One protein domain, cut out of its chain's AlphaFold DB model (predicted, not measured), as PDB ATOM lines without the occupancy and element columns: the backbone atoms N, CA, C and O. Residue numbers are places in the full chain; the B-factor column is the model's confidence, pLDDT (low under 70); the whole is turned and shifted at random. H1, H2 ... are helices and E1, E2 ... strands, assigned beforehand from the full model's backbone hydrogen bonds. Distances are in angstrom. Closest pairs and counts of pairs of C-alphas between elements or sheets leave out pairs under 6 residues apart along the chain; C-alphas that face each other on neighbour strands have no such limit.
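This is residues 17 to 156 of the 201 residues of the protein "FAS1 domain-containing protein" of Chara braunii (UniProt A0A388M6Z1). Two small three-stranded sheets, E2 E1 E6 and E3 E4 E5, stand next to each other, with H4 packed across one face of the second. Beyond the first sheet H3 and H5 lie side by side, running opposite ways, with H2 at their far end. The 140 printed residues hold five named helices and six named strands in the order E1 H1 H2 H3 E2 H4 E3 E4 E5 E6 H5; the class is mixed, helices and strands. Sheet E2 E1 E6 is mixed, E3 E4 E5 antiparallel. The whole is compact, with a radius of gyration of the C-alphas of 15.8 A and spans of 47 by 32 by 31 A.

E1, residues 17 to 21, is the inner strand between E2, residues 55 to 57, and E6, residues 134 to 139. E1 and E6 are parallel, with N 18 and O 135 at 2.8 A; E1 and E2 are antiparallel, with N 56 and O 17 at 2.8 A. H1, residues 23 to 27, touches no helix. H2, residues 31 to 39, and H5, residues 146 to 155, only just touch, only at their ends, with 3 pairs of C-alphas within 8 A, the closest those of Leu 37 and Ala 155, 7.3 A apart. H3, residues 43 to 53, touches H5 at a shallow tilt of 10 degrees, opposite ways; the closest C-alphas are those of Phe 50 and Val 148, 6.1 A apart. H3 only grazes the sheet E2 E1 E6, with residues 51 to 53. H4, residues 62 to 71, is on the sheet of E3, residues 84 to 88, E4, residues 97 to 104, and E5, residues 112 to 116, at a height over the sheet of 7.7 A. It runs across the strands, at 84 degrees to E4 on the local plane; the closest C-alphas of H4 and E4 are those of Val 69 and Arg 101, 6.0 A apart. These strands form a meander, each the antiparallel neighbour of the one before, in two hairpins: N 85 and O 100 are 2.8 A apart, N 113 and O 103 2.8 A. Every O i to N i+4 pair is within hydrogen-bond range in H1, H2, H3, H4 and H5.

E1 begins at C-alpha 17, (30.151, 7.023, -11.752). H3 is 15.4 A long, H4 14.1 A, E4 22.1 A and E6 16.0 A. H5, 14.2 A long, ends at C-alpha 155, (55.577, 14.641, -1.767).

The C-alphas farthest apart are those of Pro 41 and Gly 79, 49.6 A. The printed part has no cut; the links H4 to E3 and E5 to E6 are long. pLDDT is under 70 in residues 72 to 83, 92 to 95 and 124 to 131.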
ATOM      1  N   THR A  17      30.269   7.831 -12.965       89.94
ATOM      2  CA  THR A  17      30.151   7.023 -11.752       89.94
ATOM      3  C   THR A  17      31.215   7.472 -10.766       89.94
ATOM      4  O   THR A  17      32.388   7.530 -11.125       89.94
ATOM      5  N   ILE A  18      30.806   7.821  -9.552       91.00
ATOM      6  CA  ILE A  18      31.682   8.248  -8.464       91.00
ATOM      7  C   ILE A  18      31.687   7.156  -7.402       91.00
ATOM      8  O   ILE A  18      30.633   6.729  -6.937       91.00
ATOM      9  N   PHE A  19      32.874   6.728  -6.996       91.19
ATOM     10  CA  PHE A  19      33.047   5.878  -5.832       91.19
ATOM     11  C   PHE A  19      33.400   6.746  -4.629       91.19
ATOM     12  O   PHE A  19      34.473   7.338  -4.580       91.19
ATOM     13  N   ALA A  20      32.483   6.873  -3.681       89.56
ATOM     14  CA  ALA A  20      32.659   7.707  -2.503       89.56
ATOM     15  C   ALA A  20      33.210   6.854  -1.348       89.56
ATOM     16  O   ALA A  20      32.481   5.992  -0.850       89.56
ATOM     17  N   PRO A  21      34.471   7.042  -0.920       89.62
ATOM     18  CA  PRO A  21      34.961   6.405   0.293       89.62
ATOM     19  C   PRO A  21      34.201   6.951   1.501       89.62
ATOM     20  O   PRO A  21      33.872   8.137   1.545       89.62
ATOM     21  N   THR A  22      33.902   6.087   2.468       87.19
ATOM     22  CA  THR A  22      33.302   6.528   3.731       87.19
ATOM     23  C   THR A  22      34.287   7.358   4.548       87.19
ATOM     24  O   THR A  22      35.508   7.222   4.412       87.19
ATOM     25  N   ASP A  23      33.752   8.191   5.440       85.06
ATOM     26  CA  ASP A  23      34.561   9.003   6.350       85.06
ATOM     27  C   ASP A  23      35.506   8.129   7.189       85.06
ATOM     28  O   ASP A  23      36.687   8.442   7.313       85.06
ATOM     29  N   GLU A  24      35.030   6.977   7.673       83.75
ATOM     30  CA  GLU A  24      35.834   6.010   8.437       83.75
ATOM     31  C   GLU A  24      37.052   5.508   7.645       83.75
ATOM     32  O   GLU A  24      38.164   5.410   8.168       83.75
ATOM     33  N   SER A  25      36.872   5.245   6.351       81.81
ATOM     34  CA  SER A  25      37.942   4.777   5.470       81.81
ATOM     35  C   SER A  25      38.944   5.872   5.109       81.81
ATOM     36  O   SER A  25      40.108   5.574   4.840       81.81
ATOM     37  N   LEU A  26      38.518   7.139   5.118       80.31
ATOM     38  CA  LEU A  26      39.408   8.290   4.959       80.31
ATOM     39  C   LEU A  26      40.183   8.597   6.249       80.31
ATOM     40  O   LEU A  26      41.358   8.957   6.183       80.31
ATOM     41  N   LEU A  27      39.556   8.417   7.415       82.38
ATOM     42  CA  LEU A  27      40.178   8.611   8.729       82.38
ATOM     43  C   LEU A  27      41.210   7.530   9.068       82.38
ATOM     44  O   LEU A  27      42.143   7.794   9.821       82.38
ATOM     45  N   ALA A  28      41.091   6.340   8.479       80.50
ATOM     46  CA  ALA A  28      42.082   5.274   8.616       80.50
ATOM     47  C   ALA A  28      43.450   5.610   7.980       80.50
ATOM     48  O   ALA A  28      44.421   4.875   8.180       80.50
ATOM     49  N   ALA A  29      43.553   6.701   7.211       74.50
ATOM     50  CA  ALA A  29      44.824   7.156   6.666       74.50
ATOM     51  C   ALA A  29      45.785   7.590   7.797       74.50
ATOM     52  O   ALA A  29      45.378   8.321   8.700       74.50
ATOM     53  N   PRO A  30      47.078   7.208   7.749       78.19
ATOM     54  CA  PRO A  30      48.039   7.609   8.770       78.19
ATOM     55  C   PRO A  30      48.125   9.132   8.898       78.19
ATOM     56  O   PRO A  30      48.279   9.843   7.902       78.19
ATOM     57  N   GLU A  31      48.099   9.633  10.132       77.75
ATOM     58  CA  GLU A  31      48.141  11.073  10.421       77.75
ATOM     59  C   GLU A  31      49.416  11.745   9.872       77.75
ATOM     60  O   GLU A  31      49.408  12.902   9.455       77.75
ATOM     61  N   SER A  32      50.508  10.981   9.756       74.25
ATOM     62  CA  SER A  32      51.749  11.421   9.112       74.25
ATOM     63  C   SER A  32      51.575  11.740   7.621       74.25
ATOM     64  O   SER A  32      52.161  12.707   7.132       74.25
ATOM     65  N   VAL A  33      50.743  10.979   6.899       77.12
ATOM     66  CA  VAL A  33      50.419  11.232   5.485       77.12
ATOM     67  C   VAL A  33      49.545  12.476   5.371       77.12
ATOM     68  O   VAL A  33      49.814  13.332   4.533       77.12
ATOM     69  N   THR A  34      48.519  12.614   6.217       80.94
ATOM     70  CA  THR A  34      47.585  13.748   6.141       80.94
ATOM     71  C   THR A  34      48.248  15.065   6.540       80.94
ATOM     72  O   THR A  34      48.027  16.088   5.886       80.94
ATOM     73  N   GLN A  35      49.113  15.055   7.558       83.75
ATOM     74  CA  GLN A  35      49.901  16.220   7.952       83.75
ATOM     75  C   GLN A  35      50.899  16.616   6.863       83.75
ATOM     76  O   GLN A  35      50.969  17.793   6.504       83.75
ATOM     77  N   CYS A  36      51.627  15.648   6.303       84.12
ATOM     78  CA  CYS A  36      52.554  15.918   5.211       84.12
ATOM     79  C   CYS A  36      51.824  16.458   3.972       84.12
ATOM     80  O   CYS A  36      52.231  17.473   3.405       84.12
ATOM     81  N   LEU A  37      50.692  15.855   3.598       83.88
ATOM     82  CA  LEU A  37      49.881  16.322   2.479       83.88
ATOM     83  C   LEU A  37      49.401  17.758   2.699       83.88
ATOM     84  O   LEU A  37      49.444  18.549   1.768       83.88
ATOM     85  N   ARG A  38      49.005  18.124   3.926       84.56
ATOM     86  CA  ARG A  38      48.590  19.493   4.276       84.56
ATOM     87  C   ARG A  38      49.729  20.510   4.161       84.56
ATOM     88  O   ARG A  38      49.479  21.659   3.809       84.56
ATOM     89  N   GLN A  39      50.955  20.106   4.484       85.75
ATOM     90  CA  GLN A  39      52.149  20.958   4.423       85.75
ATOM     91  C   GLN A  39      52.765  21.024   3.021       85.75
ATOM     92  O   GLN A  39      53.519  21.950   2.721       85.75
ATOM     93  N   SER A  40      52.454  20.056   2.159       82.00
ATOM     94  CA  SER A  40      52.971  20.011   0.800       82.00
ATOM     95  C   SER A  40      52.391  21.151  -0.049       82.00
ATOM     96  O   SER A  40      51.171  21.331  -0.091       82.00
ATOM     97  N   PRO A  41      53.220  21.875  -0.824       84.06
ATOM     98  CA  PRO A  41      52.728  22.864  -1.784       84.06
ATOM     99  C   PRO A  41      51.919  22.220  -2.924       84.06
ATOM    100  O   PRO A  41      51.196  22.912  -3.634       84.06
ATOM    101  N   ARG A  42      52.019  20.891  -3.084       85.12
ATOM    102  CA  ARG A  42      51.304  20.084  -4.084       85.12
ATOM    103  C   ARG A  42      50.006  19.470  -3.562       85.12
ATOM    104  O   ARG A  42      49.404  18.646  -4.244       85.12
ATOM    105  N   SER A  43      49.570  19.848  -2.361       86.06
ATOM    106  CA  SER A  43      48.374  19.307  -1.704       86.06
ATOM    107  C   SER A  43      47.146  19.299  -2.619       86.06
ATOM    108  O   SER A  43      46.483  18.275  -2.756       86.06
ATOM    109  N   ASN A  44      46.900  20.411  -3.314       86.81
ATOM    110  CA  ASN A  44      45.769  20.569  -4.226       86.81
ATOM    111  C   ASN A  44      45.881  19.682  -5.472       86.81
ATOM    112  O   ASN A  44      44.873  19.137  -5.916       86.81
ATOM    113  N   GLU A  45      47.081  19.519  -6.031       87.31
ATOM    114  CA  GLU A  45      47.317  18.663  -7.204       87.31
ATOM    115  C   GLU A  45      47.065  17.194  -6.851       87.31
ATOM    116  O   GLU A  45      46.325  16.494  -7.543       87.31
ATOM    117  N   ILE A  46      47.607  16.761  -5.712       85.94
ATOM    118  CA  ILE A  46      47.460  15.400  -5.199       85.94
ATOM    119  C   ILE A  46      46.003  15.110  -4.835       85.94
ATOM    120  O   ILE A  46      45.466  14.081  -5.241       85.94
ATOM    121  N   ALA A  47      45.344  16.022  -4.114       86.38
ATOM    122  CA  ALA A  47      43.938  15.884  -3.750       86.38
ATOM    123  C   ALA A  47      43.037  15.855  -4.993       86.38
ATOM    124  O   ALA A  47      42.128  15.035  -5.069       86.38
ATOM    125  N   SER A  48      43.317  16.689  -5.997       88.06
ATOM    126  CA  SER A  48      42.560  16.686  -7.254       88.06
ATOM    127  C   SER A  48      42.709  15.356  -7.985       88.06
ATOM    128  O   SER A  48      41.712  14.764  -8.389       88.06
ATOM    129  N   ALA A  49      43.933  14.842  -8.119       86.31
ATOM    130  CA  ALA A  49      44.165  13.560  -8.772       86.31
ATOM    131  C   ALA A  49      43.549  12.385  -8.000       86.31
ATOM    132  O   ALA A  49      42.977  11.486  -8.614       86.31
ATOM    133  N   PHE A  50      43.616  12.423  -6.667       88.19
ATOM    134  CA  PHE A  50      42.941  11.470  -5.793       88.19
ATOM    135  C   PHE A  50      41.425  11.496  -6.010       88.19
ATOM    136  O   PHE A  50      40.819  10.460  -6.249       88.19
ATOM    137  N   LEU A  51      40.780  12.662  -6.006       89.81
ATOM    138  CA  LEU A  51      39.334  12.748  -6.236       89.81
ATOM    139  C   LEU A  51      38.951  12.296  -7.652       89.81
ATOM    140  O   LEU A  51      37.956  11.599  -7.839       89.81
ATOM    141  N   LEU A  52      39.761  12.634  -8.656       90.44
ATOM    142  CA  LEU A  52      39.516  12.230 -10.037       90.44
ATOM    143  C   LEU A  52      39.705  10.723 -10.266       90.44
ATOM    144  O   LEU A  52      39.063  10.181 -11.167       90.44
ATOM    145  N   SER A  53      40.521  10.026  -9.466       88.75
ATOM    146  CA  SER A  53      40.635   8.563  -9.548       88.75
ATOM    147  C   SER A  53      39.416   7.828  -8.994       88.75
ATOM    148  O   SER A  53      39.189   6.672  -9.339       88.75
ATOM    149  N   HIS A  54      38.598   8.500  -8.186       90.81
ATOM    150  CA  HIS A  54      37.333   7.956  -7.696       90.81
ATOM    151  C   HIS A  54      36.187   8.113  -8.697       90.81
ATOM    152  O   HIS A  54      35.124   7.523  -8.517       90.81
ATOM    153  N   ALA A  55      36.383   8.893  -9.758       91.25
ATOM    154  CA  ALA A  55      35.381   9.101 -10.784       91.25
ATOM    155  C   ALA A  55      35.756   8.345 -12.058       91.25
ATOM    156  O   ALA A  55      36.870   8.455 -12.571       91.25
ATOM    157  N   ILE A  56      34.803   7.608 -12.613       89.75
ATOM    158  CA  ILE A  56      34.949   6.924 -13.894       89.75
ATOM    159  C   ILE A  56      33.930   7.468 -14.904       89.75
ATOM    160  O   ILE A  56      32.795   7.795 -14.541       89.75
ATOM    161  N   PRO A  57      34.307   7.567 -16.188       87.06
ATOM    162  CA  PRO A  57      33.392   7.976 -17.234       87.06
ATOM    163  C   PRO A  57      32.318   6.904 -17.455       87.06
ATOM    164  O   PRO A  57      32.616   5.714 -17.573       87.06
ATOM    165  N   GLY A  58      31.067   7.338 -17.579       84.81
ATOM    166  CA  GLY A  58      29.909   6.490 -17.841       84.81
ATOM    167  C   GLY A  58      29.091   6.195 -16.586       84.81
ATOM    168  O   GLY A  58      29.604   6.186 -15.470       84.81
ATOM    169  N   SER A  59      27.800   5.940 -16.791       85.75
ATOM    170  CA  SER A  59      26.874   5.489 -15.752       85.75
ATOM    171  C   SER A  59      26.975   3.970 -15.592       85.75
ATOM    172  O   SER A  59      26.629   3.214 -16.503       85.75
ATOM    173  N   LEU A  60      27.502   3.518 -14.456       85.00
ATOM    174  CA  LEU A  60      27.705   2.113 -14.126       85.00
ATOM    175  C   LEU A  60      27.013   1.781 -12.801       85.00
ATOM    176  O   LEU A  60      27.668   1.741 -11.757       85.00
ATOM    177  N   PRO A  61      25.695   1.512 -12.820       84.94
ATOM    178  CA  PRO A  61      25.013   0.923 -11.674       84.94
ATOM    179  C   PRO A  61      25.553  -0.484 -11.381       84.94
ATOM    180  O   PRO A  61      26.197  -1.110 -12.230       84.94
ATOM    181  N   ILE A  62      25.265  -1.000 -10.188       82.31
ATOM    182  CA  ILE A  62      25.814  -2.276  -9.703       82.31
ATOM    183  C   ILE A  62      25.499  -3.460 -10.638       82.31
ATOM    184  O   ILE A  62      26.370  -4.290 -10.907       82.31
ATOM    185  N   ASP A  63      24.302  -3.490 -11.231       82.81
ATOM    186  CA  ASP A  63      23.882  -4.537 -12.172       82.81
ATOM    187  C   ASP A  63      24.699  -4.498 -13.468       82.81
ATOM    188  O   ASP A  63      25.125  -5.532 -13.995       82.81
ATOM    189  N   ALA A  64      24.977  -3.290 -13.970       82.62
ATOM    190  CA  ALA A  64      25.795  -3.093 -15.159       82.62
ATOM    191  C   ALA A  64      27.255  -3.479 -14.897       82.62
ATOM    192  O   ALA A  64      27.890  -4.080 -15.765       82.62
ATOM    193  N   GLN A  65      27.785  -3.177 -13.707       81.62
ATOM    194  CA  GLN A  65      29.124  -3.609 -13.297       81.62
ATOM    195  C   GLN A  65      29.204  -5.131 -13.212       81.62
ATOM    196  O   GLN A  65      30.079  -5.725 -13.834       81.62
ATOM    197  N   THR A  66      28.255  -5.769 -12.530       81.31
ATOM    198  CA  THR A  66      28.185  -7.232 -12.387       81.31
ATOM    199  C   THR A  66      28.087  -7.920 -13.750       81.31
ATOM    200  O   THR A  66      28.795  -8.893 -14.022       81.31
ATOM    201  N   THR A  67      27.278  -7.367 -14.655       80.88
ATOM    202  CA  THR A  67      27.146  -7.853 -16.034       80.88
ATOM    203  C   THR A  67      28.458  -7.711 -16.810       80.88
ATOM    204  O   THR A  67      28.913  -8.676 -17.419       80.88
ATOM    205  N   LYS A  68      29.115  -6.545 -16.758       77.94
ATOM    206  CA  LYS A  68      30.401  -6.293 -17.440       77.94
ATOM    207  C   LYS A  68      31.533  -7.151 -16.893       77.94
ATOM    208  O   LYS A  68      32.341  -7.657 -17.666       77.94
ATOM    209  N   VAL A  69      31.575  -7.334 -15.577       77.12
ATOM    210  CA  VAL A  69      32.495  -8.245 -14.898       77.12
ATOM    211  C   VAL A  69      32.264  -9.668 -15.401       77.12
ATOM    212  O   VAL A  69      33.210 -10.305 -15.848       77.12
ATOM    213  N   SER A  70      31.016 -10.134 -15.450       71.31
ATOM    214  CA  SER A  70      30.668 -11.476 -15.941       71.31
ATOM    215  C   SER A  70      30.963 -11.683 -17.434       71.31
ATOM    216  O   SER A  70      31.290 -12.792 -17.849       71.31
ATOM    217  N   GLN A  71      30.859 -10.627 -18.244       70.12
ATOM    218  CA  GLN A  71      31.083 -10.651 -19.696       70.12
ATOM    219  C   GLN A  71      32.536 -10.371 -20.109       70.12
ATOM    220  O   GLN A  71      32.854 -10.502 -21.292       70.12
ATOM    221  N   SER A  72      33.415  -9.958 -19.187       65.81
ATOM    222  CA  SER A  72      34.782  -9.557 -19.526       65.81
ATOM    223  C   SER A  72      35.594 -10.750 -20.068       65.81
ATOM    224  O   SER A  72      35.853 -11.692 -19.317       65.81
ATOM    225  N   PRO A  73      36.062 -10.717 -21.335       56.91
ATOM    226  CA  PRO A  73      36.842 -11.807 -21.938       56.91
ATOM    227  C   PRO A  73      38.292 -11.880 -21.428       56.91
ATOM    228  O   PRO A  73      39.034 -12.806 -21.764       56.91
ATOM    229  N   ASN A  74      38.728 -10.886 -20.649       49.75
ATOM    230  CA  ASN A  74      40.123 -10.703 -20.262       49.75
ATOM    231  C   ASN A  74      40.429 -11.443 -18.960       49.75
ATOM    232  O   ASN A  74      40.599 -10.856 -17.893       49.75
ATOM    233  N   GLY A  75      40.512 -12.761 -19.085       43.41
ATOM    234  CA  GLY A  75      41.027 -13.646 -18.057       43.41
ATOM    235  C   GLY A  75      40.954 -15.091 -18.517       43.41
ATOM    236  O   GLY A  75      40.020 -15.806 -18.170       43.41
ATOM    237  N   LYS A  76      41.959 -15.566 -19.264       40.12
ATOM    238  CA  LYS A  76      42.283 -16.996 -19.200       40.12
ATOM    239  C   LYS A  76      42.595 -17.299 -17.732       40.12
ATOM    240  O   LYS A  76      43.674 -16.954 -17.268       40.12
ATOM    241  N   PHE A  77      41.670 -17.931 -17.021       40.06
ATOM    242  CA  PHE A  77      41.972 -18.637 -15.786       40.06
ATOM    243  C   PHE A  77      41.162 -19.923 -15.746       40.06
ATOM    244  O   PHE A  77      39.955 -19.962 -15.972       40.06
ATOM    245  N   THR A  78      41.890 -20.995 -15.502       39.38
ATOM    246  CA  THR A  78      41.423 -22.330 -15.179       39.38
ATOM    247  C   THR A  78      40.310 -22.282 -14.123       39.38
ATOM    248  O   THR A  78      40.578 -22.112 -12.940       39.38
ATOM    249  N   GLY A  79      39.058 -22.410 -14.563       39.72
ATOM    250  CA  GLY A  79      37.945 -22.961 -13.788       39.72
ATOM    251  C   GLY A  79      37.574 -22.311 -12.449       39.72
ATOM    252  O   GLY A  79      37.483 -23.032 -11.467       39.72
ATOM    253  N   LYS A  80      37.282 -21.003 -12.388       39.69
ATOM    254  CA  LYS A  80      36.261 -20.424 -11.476       39.69
ATOM    255  C   LYS A  80      36.037 -18.946 -11.818       39.69
ATOM    256  O   LYS A  80      36.994 -18.180 -11.865       39.69
ATOM    257  N   PHE A  81      34.788 -18.565 -12.081       47.84
ATOM    258  CA  PHE A  81      34.315 -17.222 -12.454       47.84
ATOM    259  C   PHE A  81      35.112 -16.060 -11.822       47.84
ATOM    260  O   PHE A  81      34.896 -15.716 -10.666       47.84
ATOM    261  N   THR A  82      36.031 -15.445 -12.570       52.53
ATOM    262  CA  THR A  82      36.760 -14.231 -12.153       52.53
ATOM    263  C   THR A  82      36.990 -13.331 -13.363       52.53
ATOM    264  O   THR A  82      38.097 -13.197 -13.879       52.53
ATOM    265  N   GLY A  83      35.917 -12.714 -13.853       61.53
ATOM    266  CA  GLY A  83      36.062 -11.627 -14.811       61.53
ATOM    267  C   GLY A  83      36.654 -10.400 -14.115       61.53
ATOM    268  O   GLY A  83      36.228 -10.021 -13.026       61.53
ATOM    269  N   LYS A  84      37.683  -9.800 -14.708       70.69
ATOM    270  CA  LYS A  84      38.204  -8.489 -14.302       70.69
ATOM    271  C   LYS A  84      37.864  -7.501 -15.402       70.69
ATOM    272  O   LYS A  84      38.084  -7.788 -16.578       70.69
ATOM    273  N   PHE A  85      37.324  -6.352 -15.037       79.50
ATOM    274  CA  PHE A  85      36.963  -5.291 -15.963       79.50
ATOM    275  C   PHE A  85      37.805  -4.056 -15.646       79.50
ATOM    276  O   PHE A  85      37.696  -3.489 -14.567       79.50
ATOM    277  N   MET A  86      38.684  -3.671 -16.570       81.25
ATOM    278  CA  MET A  86      39.508  -2.472 -16.417       81.25
ATOM    279  C   MET A  86      38.765  -1.263 -16.970       81.25
ATOM    280  O   MET A  86      38.323  -1.288 -18.121       81.25
ATOM    281  N   GLN A  87      38.673  -0.202 -16.175       81.94
ATOM    282  CA  GLN A  87      38.030   1.042 -16.566       81.94
ATOM    283  C   GLN A  87      38.971   2.227 -16.302       81.94
ATOM    284  O   GLN A  87      39.447   2.378 -15.179       81.94
ATOM    285  N   PRO A  88      39.256   3.080 -17.305       83.75
ATOM    286  CA  PRO A  88      39.997   4.315 -17.067       83.75
ATOM    287  C   PRO A  88      39.196   5.249 -16.151       83.75
ATOM    288  O   PRO A  88      37.975   5.326 -16.268       83.75
ATOM    289  N   THR A  89      39.877   5.970 -15.265       86.12
ATOM    290  CA  THR A  89      39.279   7.022 -14.427       86.12
ATOM    291  C   THR A  89      39.335   8.382 -15.117       86.12
ATOM    292  O   THR A  89      39.983   8.555 -16.155       86.12
ATOM    293  N   LEU A  90      38.658   9.371 -14.534       85.19
ATOM    294  CA  LEU A  90      38.705  10.760 -14.984       85.19
ATOM    295  C   LEU A  90      40.033  11.455 -14.660       85.19
ATOM    296  O   LEU A  90      40.279  12.526 -15.207       85.19
ATOM    297  N   ALA A  91      40.908  10.855 -13.839       79.81
ATOM    298  CA  ALA A  91      42.245  11.397 -13.582       79.81
ATOM    299  C   ALA A  91      43.106  11.466 -14.856       79.81
ATOM    300  O   ALA A  91      44.026  12.276 -14.928       79.81
ATOM    301  N   GLY A  92      42.775  10.669 -15.880       64.31
ATOM    302  CA  GLY A  92      43.501  10.643 -17.147       64.31
ATOM    303  C   GLY A  92      44.882   9.987 -17.028       64.31
ATOM    304  O   GLY A  92      45.450   9.868 -15.945       64.31
ATOM    305  N   GLY A  93      45.417   9.513 -18.154       62.56
ATOM    306  CA  GLY A  93      46.713   8.826 -18.219       62.56
ATOM    307  C   GLY A  93      46.625   7.295 -18.192       62.56
ATOM    308  O   GLY A  93      45.649   6.706 -17.727       62.56
ATOM    309  N   ASP A  94      47.667   6.646 -18.717       60.38
ATOM    310  CA  ASP A  94      47.708   5.197 -18.972       60.38
ATOM    311  C   ASP A  94      47.694   4.348 -17.682       60.38
ATOM    312  O   ASP A  94      47.344   3.169 -17.715       60.38
ATOM    313  N   SER A  95      48.040   4.950 -16.538       66.38
ATOM    314  CA  SER A  95      48.117   4.303 -15.215       66.38
ATOM    315  C   SER A  95      46.953   4.646 -14.281       66.38
ATOM    316  O   SER A  95      46.966   4.261 -13.115       66.38
ATOM    317  N   SER A  96      45.943   5.351 -14.785       73.62
ATOM    318  CA  SER A  96      44.797   5.817 -13.998       73.62
ATOM    319  C   SER A  96      43.570   4.930 -14.207       73.62
ATOM    320  O   SER A  96      42.443   5.412 -14.157       73.62
ATOM    321  N   ALA A  97      43.764   3.645 -14.506       81.12
ATOM    322  CA  ALA A  97      42.676   2.685 -14.653       81.12
ATOM    323  C   ALA A  97      42.435   1.931 -13.345       81.12
ATOM    324  O   ALA A  97      43.385   1.510 -12.693       81.12
ATOM    325  N   VAL A  98      41.163   1.724 -13.019       86.00
ATOM    326  CA  VAL A  98      40.712   0.908 -11.890       86.00
ATOM    327  C   VAL A  98      40.259  -0.458 -12.388       86.00
ATOM    328  O   VAL A  98      39.716  -0.593 -13.493       86.00
ATOM    329  N   VAL A  99      40.475  -1.488 -11.579       87.00
ATOM    330  CA  VAL A  99      40.046  -2.856 -11.864       87.00
ATOM    331  C   VAL A  99      38.778  -3.163 -11.084       87.00
ATOM    332  O   VAL A  99      38.806  -3.373  -9.878       87.00
ATOM    333  N   ILE A 100      37.660  -3.285 -11.788       87.25
ATOM    334  CA  ILE A 100      36.397  -3.731 -11.205       87.25
ATOM    335  C   ILE A 100      36.324  -5.258 -11.295       87.25
ATOM    336  O   ILE A 100      36.526  -5.845 -12.364       87.25
ATOM    337  N   ARG A 101      36.054  -5.927 -10.175       87.00
ATOM    338  CA  ARG A 101      35.987  -7.393 -10.080       87.00
ATOM    339  C   ARG A 101      34.929  -7.841  -9.084       87.00
ATOM    340  O   ARG A 101      34.611  -7.128  -8.142       87.00
ATOM    341  N   GLN A 102      34.453  -9.068  -9.243       85.56
ATOM    342  CA  GLN A 102      33.612  -9.729  -8.249       85.56
ATOM    343  C   GLN A 102      34.454 -10.729  -7.452       85.56
ATOM    344  O   GLN A 102      35.241 -11.484  -8.027       85.56
ATOM    345  N   ALA A 103      34.317 -10.719  -6.129       84.75
ATOM    346  CA  ALA A 103      34.988 -11.660  -5.234       84.75
ATOM    347  C   ALA A 103      34.122 -11.950  -3.999       84.75
ATOM    348  O   ALA A 103      33.007 -11.439  -3.889       84.75
ATOM    349  N   ALA A 104      34.612 -12.791  -3.083       85.50
ATOM    350  CA  ALA A 104      33.949 -13.016  -1.799       85.50
ATOM    351  C   ALA A 104      33.805 -11.688  -1.040       85.50
ATOM    352  O   ALA A 104      34.751 -10.902  -0.988       85.50
ATOM    353  N   SER A 105      32.616 -11.434  -0.494       87.19
ATOM    354  CA  SER A 105      32.355 -10.218   0.282       87.19
ATOM    355  C   SER A 105      33.156 -10.220   1.588       87.19
ATOM    356  O   SER A 105      33.299 -11.264   2.223       87.19
ATOM    357  N   ARG A 106      33.624  -9.046   2.017       86.62
ATOM    358  CA  ARG A 106      34.167  -8.781   3.360       86.62
ATOM    359  C   ARG A 106      33.074  -8.523   4.396       86.62
ATOM    360  O   ARG A 106      33.327  -8.637   5.590       86.62
ATOM    361  N   TYR A 107      31.867  -8.186   3.945       83.94
ATOM    362  CA  TYR A 107      30.743  -7.869   4.816       83.94
ATOM    363  C   TYR A 107      29.906  -9.107   5.144       83.94
ATOM    364  O   TYR A 107      29.555  -9.857   4.221       83.94
ATOM    365  N   PRO A 108      29.534  -9.304   6.423       78.94
ATOM    366  CA  PRO A 108      28.647 -10.386   6.822       78.94
ATOM    367  C   PRO A 108      27.272 -10.201   6.168       78.94
ATOM    368  O   PRO A 108      26.750  -9.093   6.094       78.94
ATOM    369  N   GLY A 109      26.685 -11.294   5.680       75.56
ATOM    370  CA  GLY A 109      25.362 -11.282   5.042       75.56
ATOM    371  C   GLY A 109      25.371 -11.251   3.510       75.56
ATOM    372  O   GLY A 109      24.332 -11.504   2.908       75.56
ATOM    373  N   ALA A 110      26.525 -11.047   2.866       78.00
ATOM    374  CA  ALA A 110      26.679 -11.212   1.419       78.00
ATOM    375  C   ALA A 110      27.748 -12.270   1.106       78.00
ATOM    376  O   ALA A 110      28.834 -12.243   1.668       78.00
ATOM    377  N   ASN A 111      27.473 -13.196   0.182       81.12
ATOM    378  CA  ASN A 111      28.472 -14.191  -0.248       81.12
ATOM    379  C   ASN A 111      29.466 -13.614  -1.268       81.12
ATOM    380  O   ASN A 111      30.594 -14.089  -1.395       81.12
ATOM    381  N   THR A 112      29.055 -12.580  -2.005       83.19
ATOM    382  CA  THR A 112      29.852 -11.941  -3.054       83.19
ATOM    383  C   THR A 112      29.736 -10.429  -2.972       83.19
ATOM    384  O   THR A 112      28.648  -9.918  -2.726       83.19
ATOM    385  N   GLY A 113      30.838  -9.733  -3.231       85.94
ATOM    386  CA  GLY A 113      30.911  -8.280  -3.332       85.94
ATOM    387  C   GLY A 113      31.551  -7.837  -4.645       85.94
ATOM    388  O   GLY A 113      32.300  -8.594  -5.275       85.94
ATOM    389  N   ILE A 114      31.254  -6.600  -5.043       87.56
ATOM    390  CA  ILE A 114      31.939  -5.914  -6.138       87.56
ATOM    391  C   ILE A 114      33.073  -5.085  -5.545       87.56
ATOM    392  O   ILE A 114      32.876  -4.330  -4.597       87.56
ATOM    393  N   PHE A 115      34.258  -5.257  -6.111       89.00
ATOM    394  CA  PHE A 115      35.480  -4.578  -5.718       89.00
ATOM    395  C   PHE A 115      35.940  -3.670  -6.847       89.00
ATOM    396  O   PHE A 115      35.963  -4.096  -8.002       89.00
ATOM    397  N   VAL A 116      36.350  -2.461  -6.489       89.00
ATOM    398  CA  VAL A 116      37.078  -1.517  -7.328       89.00
ATOM    399  C   VAL A 116      38.494  -1.462  -6.763       89.00
ATOM    400  O   VAL A 116      38.718  -0.950  -5.671       89.00
ATOM    401  N   ASP A 117      39.428  -2.093  -7.469       88.81
ATOM    402  CA  ASP A 117      40.761  -2.448  -6.982       88.81
ATOM    403  C   ASP A 117      40.703  -3.242  -5.658       88.81
ATOM    404  O   ASP A 117      40.326  -4.430  -5.646       88.81
ATOM    405  N   ASP A 118      41.063  -2.588  -4.553       87.06
ATOM    406  CA  ASP A 118      41.088  -3.150  -3.200       87.06
ATOM    407  C   ASP A 118      39.892  -2.732  -2.341       87.06
ATOM    408  O   ASP A 118      39.679  -3.328  -1.277       87.06
ATOM    409  N   ALA A 119      39.096  -1.767  -2.807       90.00
ATOM    410  CA  ALA A 119      37.925  -1.260  -2.109       90.00
ATOM    411  C   ALA A 119      36.668  -2.038  -2.520       90.00
ATOM    412  O   ALA A 119      36.412  -2.247  -3.707       90.00
ATOM    413  N   GLN A 120      35.874  -2.483  -1.555       90.69
ATOM    414  CA  GLN A 120      34.579  -3.109  -1.772       90.69
ATOM    415  C   GLN A 120      33.464  -2.061  -1.740       90.69
ATOM    416  O   GLN A 120      33.416  -1.219  -0.845       90.69
ATOM    417  N   ILE A 121      32.526  -2.155  -2.686       88.94
ATOM    418  CA  ILE A 121      31.264  -1.412  -2.616       88.94
ATOM    419  C   ILE A 121      30.449  -1.945  -1.436       88.94
ATOM    420  O   ILE A 121      30.241  -3.158  -1.307       88.94
ATOM    421  N   LEU A 122      29.996  -1.032  -0.584       86.88
ATOM    422  CA  LEU A 122      29.213  -1.361   0.594       86.88
ATOM    423  C   LEU A 122      27.918  -2.104   0.212       86.88
ATOM    424  O   LEU A 122      27.217  -1.681  -0.709       86.88
ATOM    425  N   PRO A 123      27.565  -3.205   0.902       77.62
ATOM    426  CA  PRO A 123      26.378  -3.998   0.574       77.62
ATOM    427  C   PRO A 123      25.060  -3.273   0.892       77.62
ATOM    428  O   PRO A 123      24.038  -3.575   0.281       77.62
ATOM    429  N   ASP A 124      25.081  -2.337   1.840       69.56
ATOM    430  CA  ASP A 124      23.974  -1.457   2.232       69.56
ATOM    431  C   ASP A 124      23.944  -0.140   1.428       69.56
ATOM    432  O   ASP A 124      22.943   0.582   1.427       69.56
ATOM    433  N   GLY A 125      25.027   0.173   0.713       57.91
ATOM    434  CA  GLY A 125      25.325   1.503   0.195       57.91
ATOM    435  C   GLY A 125      24.916   1.742  -1.253       57.91
ATOM    436  O   GLY A 125      25.754   1.748  -2.150       57.91
ATOM    437  N   SER A 126      23.618   1.995  -1.431       56.66
ATOM    438  CA  SER A 126      23.057   3.033  -2.310       56.66
ATOM    439  C   SER A 126      23.645   3.182  -3.725       56.66
ATOM    440  O   SER A 126      24.492   4.024  -3.993       56.66
ATOM    441  N   ASN A 127      23.053   2.479  -4.696       61.28
ATOM    442  CA  ASN A 127      23.122   2.874  -6.107       61.28
ATOM    443  C   ASN A 127      22.292   4.157  -6.309       61.28
ATOM    444  O   ASN A 127      21.127   4.095  -6.714       61.28
ATOM    445  N   VAL A 128      22.847   5.325  -5.975       65.69
ATOM    446  CA  VAL A 128      22.157   6.601  -6.218       65.69
ATOM    447  C   VAL A 128      22.336   6.957  -7.685       65.69
ATOM    448  O   VAL A 128      23.322   7.584  -8.066       65.69
ATOM    449  N   VAL A 129      21.380   6.542  -8.515       66.25
ATOM    450  CA  VAL A 129      21.283   6.993  -9.904       66.25
ATOM    451  C   VAL A 129      20.452   8.269  -9.931       66.25
ATOM    452  O   VAL A 129      19.260   8.268  -9.637       66.25
ATOM    453  N   THR A 130      21.086   9.375 -10.286       63.56
ATOM    454  CA  THR A 130      20.409  10.663 -10.476       63.56
ATOM    455  C   THR A 130      19.897  10.803 -11.911       63.56
ATOM    456  O   THR A 130      20.430  10.188 -12.838       63.56
ATOM    457  N   ALA A 131      18.902  11.673 -12.128       58.50
ATOM    458  CA  ALA A 131      18.340  11.950 -13.459       58.50
ATOM    459  C   ALA A 131      19.386  12.442 -14.484       58.50
ATOM    460  O   ALA A 131      19.203  12.285 -15.687       58.50
ATOM    461  N   SER A 132      20.506  12.993 -14.012       70.00
ATOM    462  CA  SER A 132      21.651  13.425 -14.819       70.00
ATOM    463  C   SER A 132      22.578  12.288 -15.277       70.00
ATOM    464  O   SER A 132      23.606  12.559 -15.893       70.00
ATOM    465  N   GLY A 133      22.266  11.025 -14.962       76.50
ATOM    466  CA  GLY A 133      23.145   9.891 -15.261       76.50
ATOM    467  C   GLY A 133      24.391   9.833 -14.369       76.50
ATOM    468  O   GLY A 133      25.356   9.151 -14.710       76.50
ATOM    469  N   LEU A 134      24.387  10.552 -13.241       82.94
ATOM    470  CA  LEU A 134      25.401  10.408 -12.198       82.94
ATOM    471  C   LEU A 134      25.011   9.232 -11.301       82.94
ATOM    472  O   LEU A 134      23.889   9.199 -10.791       82.94
ATOM    473  N   VAL A 135      25.951   8.312 -11.118       88.25
ATOM    474  CA  VAL A 135      25.855   7.162 -10.222       88.25
ATOM    475  C   VAL A 135      26.866   7.341  -9.101       88.25
ATOM    476  O   VAL A 135      28.022   7.656  -9.373       88.25
ATOM    477  N   VAL A 136      26.457   7.129  -7.857       88.44
ATOM    478  CA  VAL A 136      27.375   7.122  -6.712       88.44
ATOM    479  C   VAL A 136      27.331   5.751  -6.055       88.44
ATOM    480  O   VAL A 136      26.244   5.216  -5.875       88.44
ATOM    481  N   HIS A 137      28.498   5.201  -5.718       89.00
ATOM    482  CA  HIS A 137      28.648   3.976  -4.927       89.00
ATOM    483  C   HIS A 137      29.490   4.278  -3.698       89.00
ATOM    484  O   HIS A 137      30.586   4.819  -3.834       89.00
ATOM    485  N   ALA A 138      29.011   3.909  -2.516       89.56
ATOM    486  CA  ALA A 138      29.818   4.004  -1.308       89.56
ATOM    487  C   ALA A 138      30.820   2.840  -1.248       89.56
ATOM    488  O   ALA A 138      30.445   1.690  -1.489       89.56
ATOM    489  N   ILE A 139      32.086   3.125  -0.940       90.62
ATOM    490  CA  ILE A 139      33.163   2.126  -0.870       90.62
ATOM    491  C   ILE A 139      33.851   2.120   0.499       90.62
ATOM    492  O   ILE A 139      33.934   3.143   1.177       90.62
ATOM    493  N   ASP A 140      34.371   0.955   0.882       89.38
ATOM    494  CA  ASP A 140      35.023   0.686   2.172       89.38
ATOM    495  C   ASP A 140      36.480   1.163   2.279       89.38
ATOM    496  O   ASP A 140      37.131   0.968   3.307       89.38
ATOM    497  N   GLY A 141      37.019   1.784   1.234       88.69
ATOM    498  CA  GLY A 141      38.424   2.156   1.157       88.69
ATOM    499  C   GLY A 141      38.666   3.172   0.049       88.69
ATOM    500  O   GLY A 141      37.967   3.131  -0.958       88.69
ATOM    501  N   PRO A 142      39.638   4.083   0.188       89.25
ATOM    502  CA  PRO A 142      39.983   4.996  -0.891       89.25
ATOM    503  C   PRO A 142      40.645   4.262  -2.068       89.25
ATOM    504  O   PRO A 142      41.456   3.354  -1.886       89.25
ATOM    505  N   ILE A 143      40.352   4.709  -3.287       88.75
ATOM    506  CA  ILE A 143      40.999   4.240  -4.514       88.75
ATOM    507  C   ILE A 143      42.331   4.969  -4.674       88.75
ATOM    508  O   ILE A 143      42.383   6.171  -4.949       88.75
ATOM    509  N   LEU A 144      43.420   4.215  -4.541       85.75
ATOM    510  CA  LEU A 144      44.783   4.699  -4.707       85.75
ATOM    511  C   LEU A 144      45.365   4.158  -6.012       85.75
ATOM    512  O   LEU A 144      45.895   3.050  -6.069       85.75
ATOM    513  N   THR A 145      45.279   4.957  -7.074       82.12
ATOM    514  CA  THR A 145      45.936   4.608  -8.341       82.12
ATOM    515  C   THR A 145      47.460   4.683  -8.194       82.12
ATOM    516  O   THR A 145      47.956   5.506  -7.417       82.12
ATOM    517  N   PRO A 146      48.233   3.898  -8.971       83.31
ATOM    518  CA  PRO A 146      49.697   3.954  -8.946       83.31
ATOM    519  C   PRO A 146      50.253   5.371  -9.125       83.31
ATOM    520  O   PRO A 146      51.235   5.737  -8.488       83.31
ATOM    521  N   HIS A 147      49.581   6.189  -9.940       81.62
ATOM    522  CA  HIS A 147      49.928   7.592 -10.148       81.62
ATOM    523  C   HIS A 147      49.785   8.431  -8.865       81.62
ATOM    524  O   HIS A 147      50.686   9.186  -8.508       81.62
ATOM    525  N   VAL A 148      48.677   8.274  -8.136       83.94
ATOM    526  CA  VAL A 148      48.448   8.974  -6.861       83.94
ATOM    527  C   VAL A 148      49.421   8.490  -5.789       83.94
ATOM    528  O   VAL A 148      49.996   9.314  -5.083       83.94
ATOM    529  N   VAL A 149      49.684   7.183  -5.712       84.31
ATOM    530  CA  VAL A 149      50.690   6.617  -4.796       84.31
ATOM    531  C   VAL A 149      52.079   7.186  -5.086       84.31
ATOM    532  O   VAL A 149      52.784   7.571  -4.155       84.31
ATOM    533  N   GLN A 150      52.453   7.303  -6.362       84.38
ATOM    534  CA  GLN A 150      53.721   7.903  -6.759       84.38
ATOM    535  C   GLN A 150      53.807   9.368  -6.308       84.38
ATOM    536  O   GLN A 150      54.762   9.729  -5.622       84.38
ATOM    537  N   MET A 151      52.791  10.187  -6.592       81.88
ATOM    538  CA  MET A 151      52.776  11.587  -6.152       81.88
ATOM    539  C   MET A 151      52.815  11.733  -4.626       81.88
ATOM    540  O   MET A 151      53.506  12.615  -4.118       81.88
ATOM    541  N   LEU A 152      52.117  10.865  -3.882       81.75
ATOM    542  CA  LEU A 152      52.207  10.839  -2.420       81.75
ATOM    543  C   LEU A 152      53.621  10.481  -1.959       81.75
ATOM    544  O   LEU A 152      54.135  11.121  -1.049       81.75
ATOM    545  N   SER A 153      54.262   9.490  -2.582       82.44
ATOM    546  CA  SER A 153      55.620   9.069  -2.216       82.44
ATOM    547  C   SER A 153      56.675  10.147  -2.494       82.44
ATOM    548  O   SER A 153      57.599  10.316  -1.701       82.44
ATOM    549  N   GLU A 154      56.506  10.917  -3.572       82.56
ATOM    550  CA  GLU A 154      57.380  12.038  -3.939       82.56
ATOM    551  C   GLU A 154      57.166  13.251  -3.026       82.56
ATOM    552  O   GLU A 154      58.122  13.932  -2.655       82.56
ATOM    553  N   ALA A 155      55.915  13.530  -2.650       80.56
ATOM    554  CA  ALA A 155      55.577  14.641  -1.767       80.56
ATOM    555  C   ALA A 155      55.875  14.345  -0.291       80.56
ATOM    556  O   ALA A 155      56.171  15.267   0.466       80.56
ATOM    557  N   CYS A 156      55.797  13.074   0.108       76.44
ATOM    558  CA  CYS A 156      55.928  12.615   1.486       76.44
ATOM    559  C   CYS A 156      56.891  11.420   1.600       76.44
ATOM    560  O   CYS A 156      56.464  10.309   1.945       76.44
TER     561      CYS A 156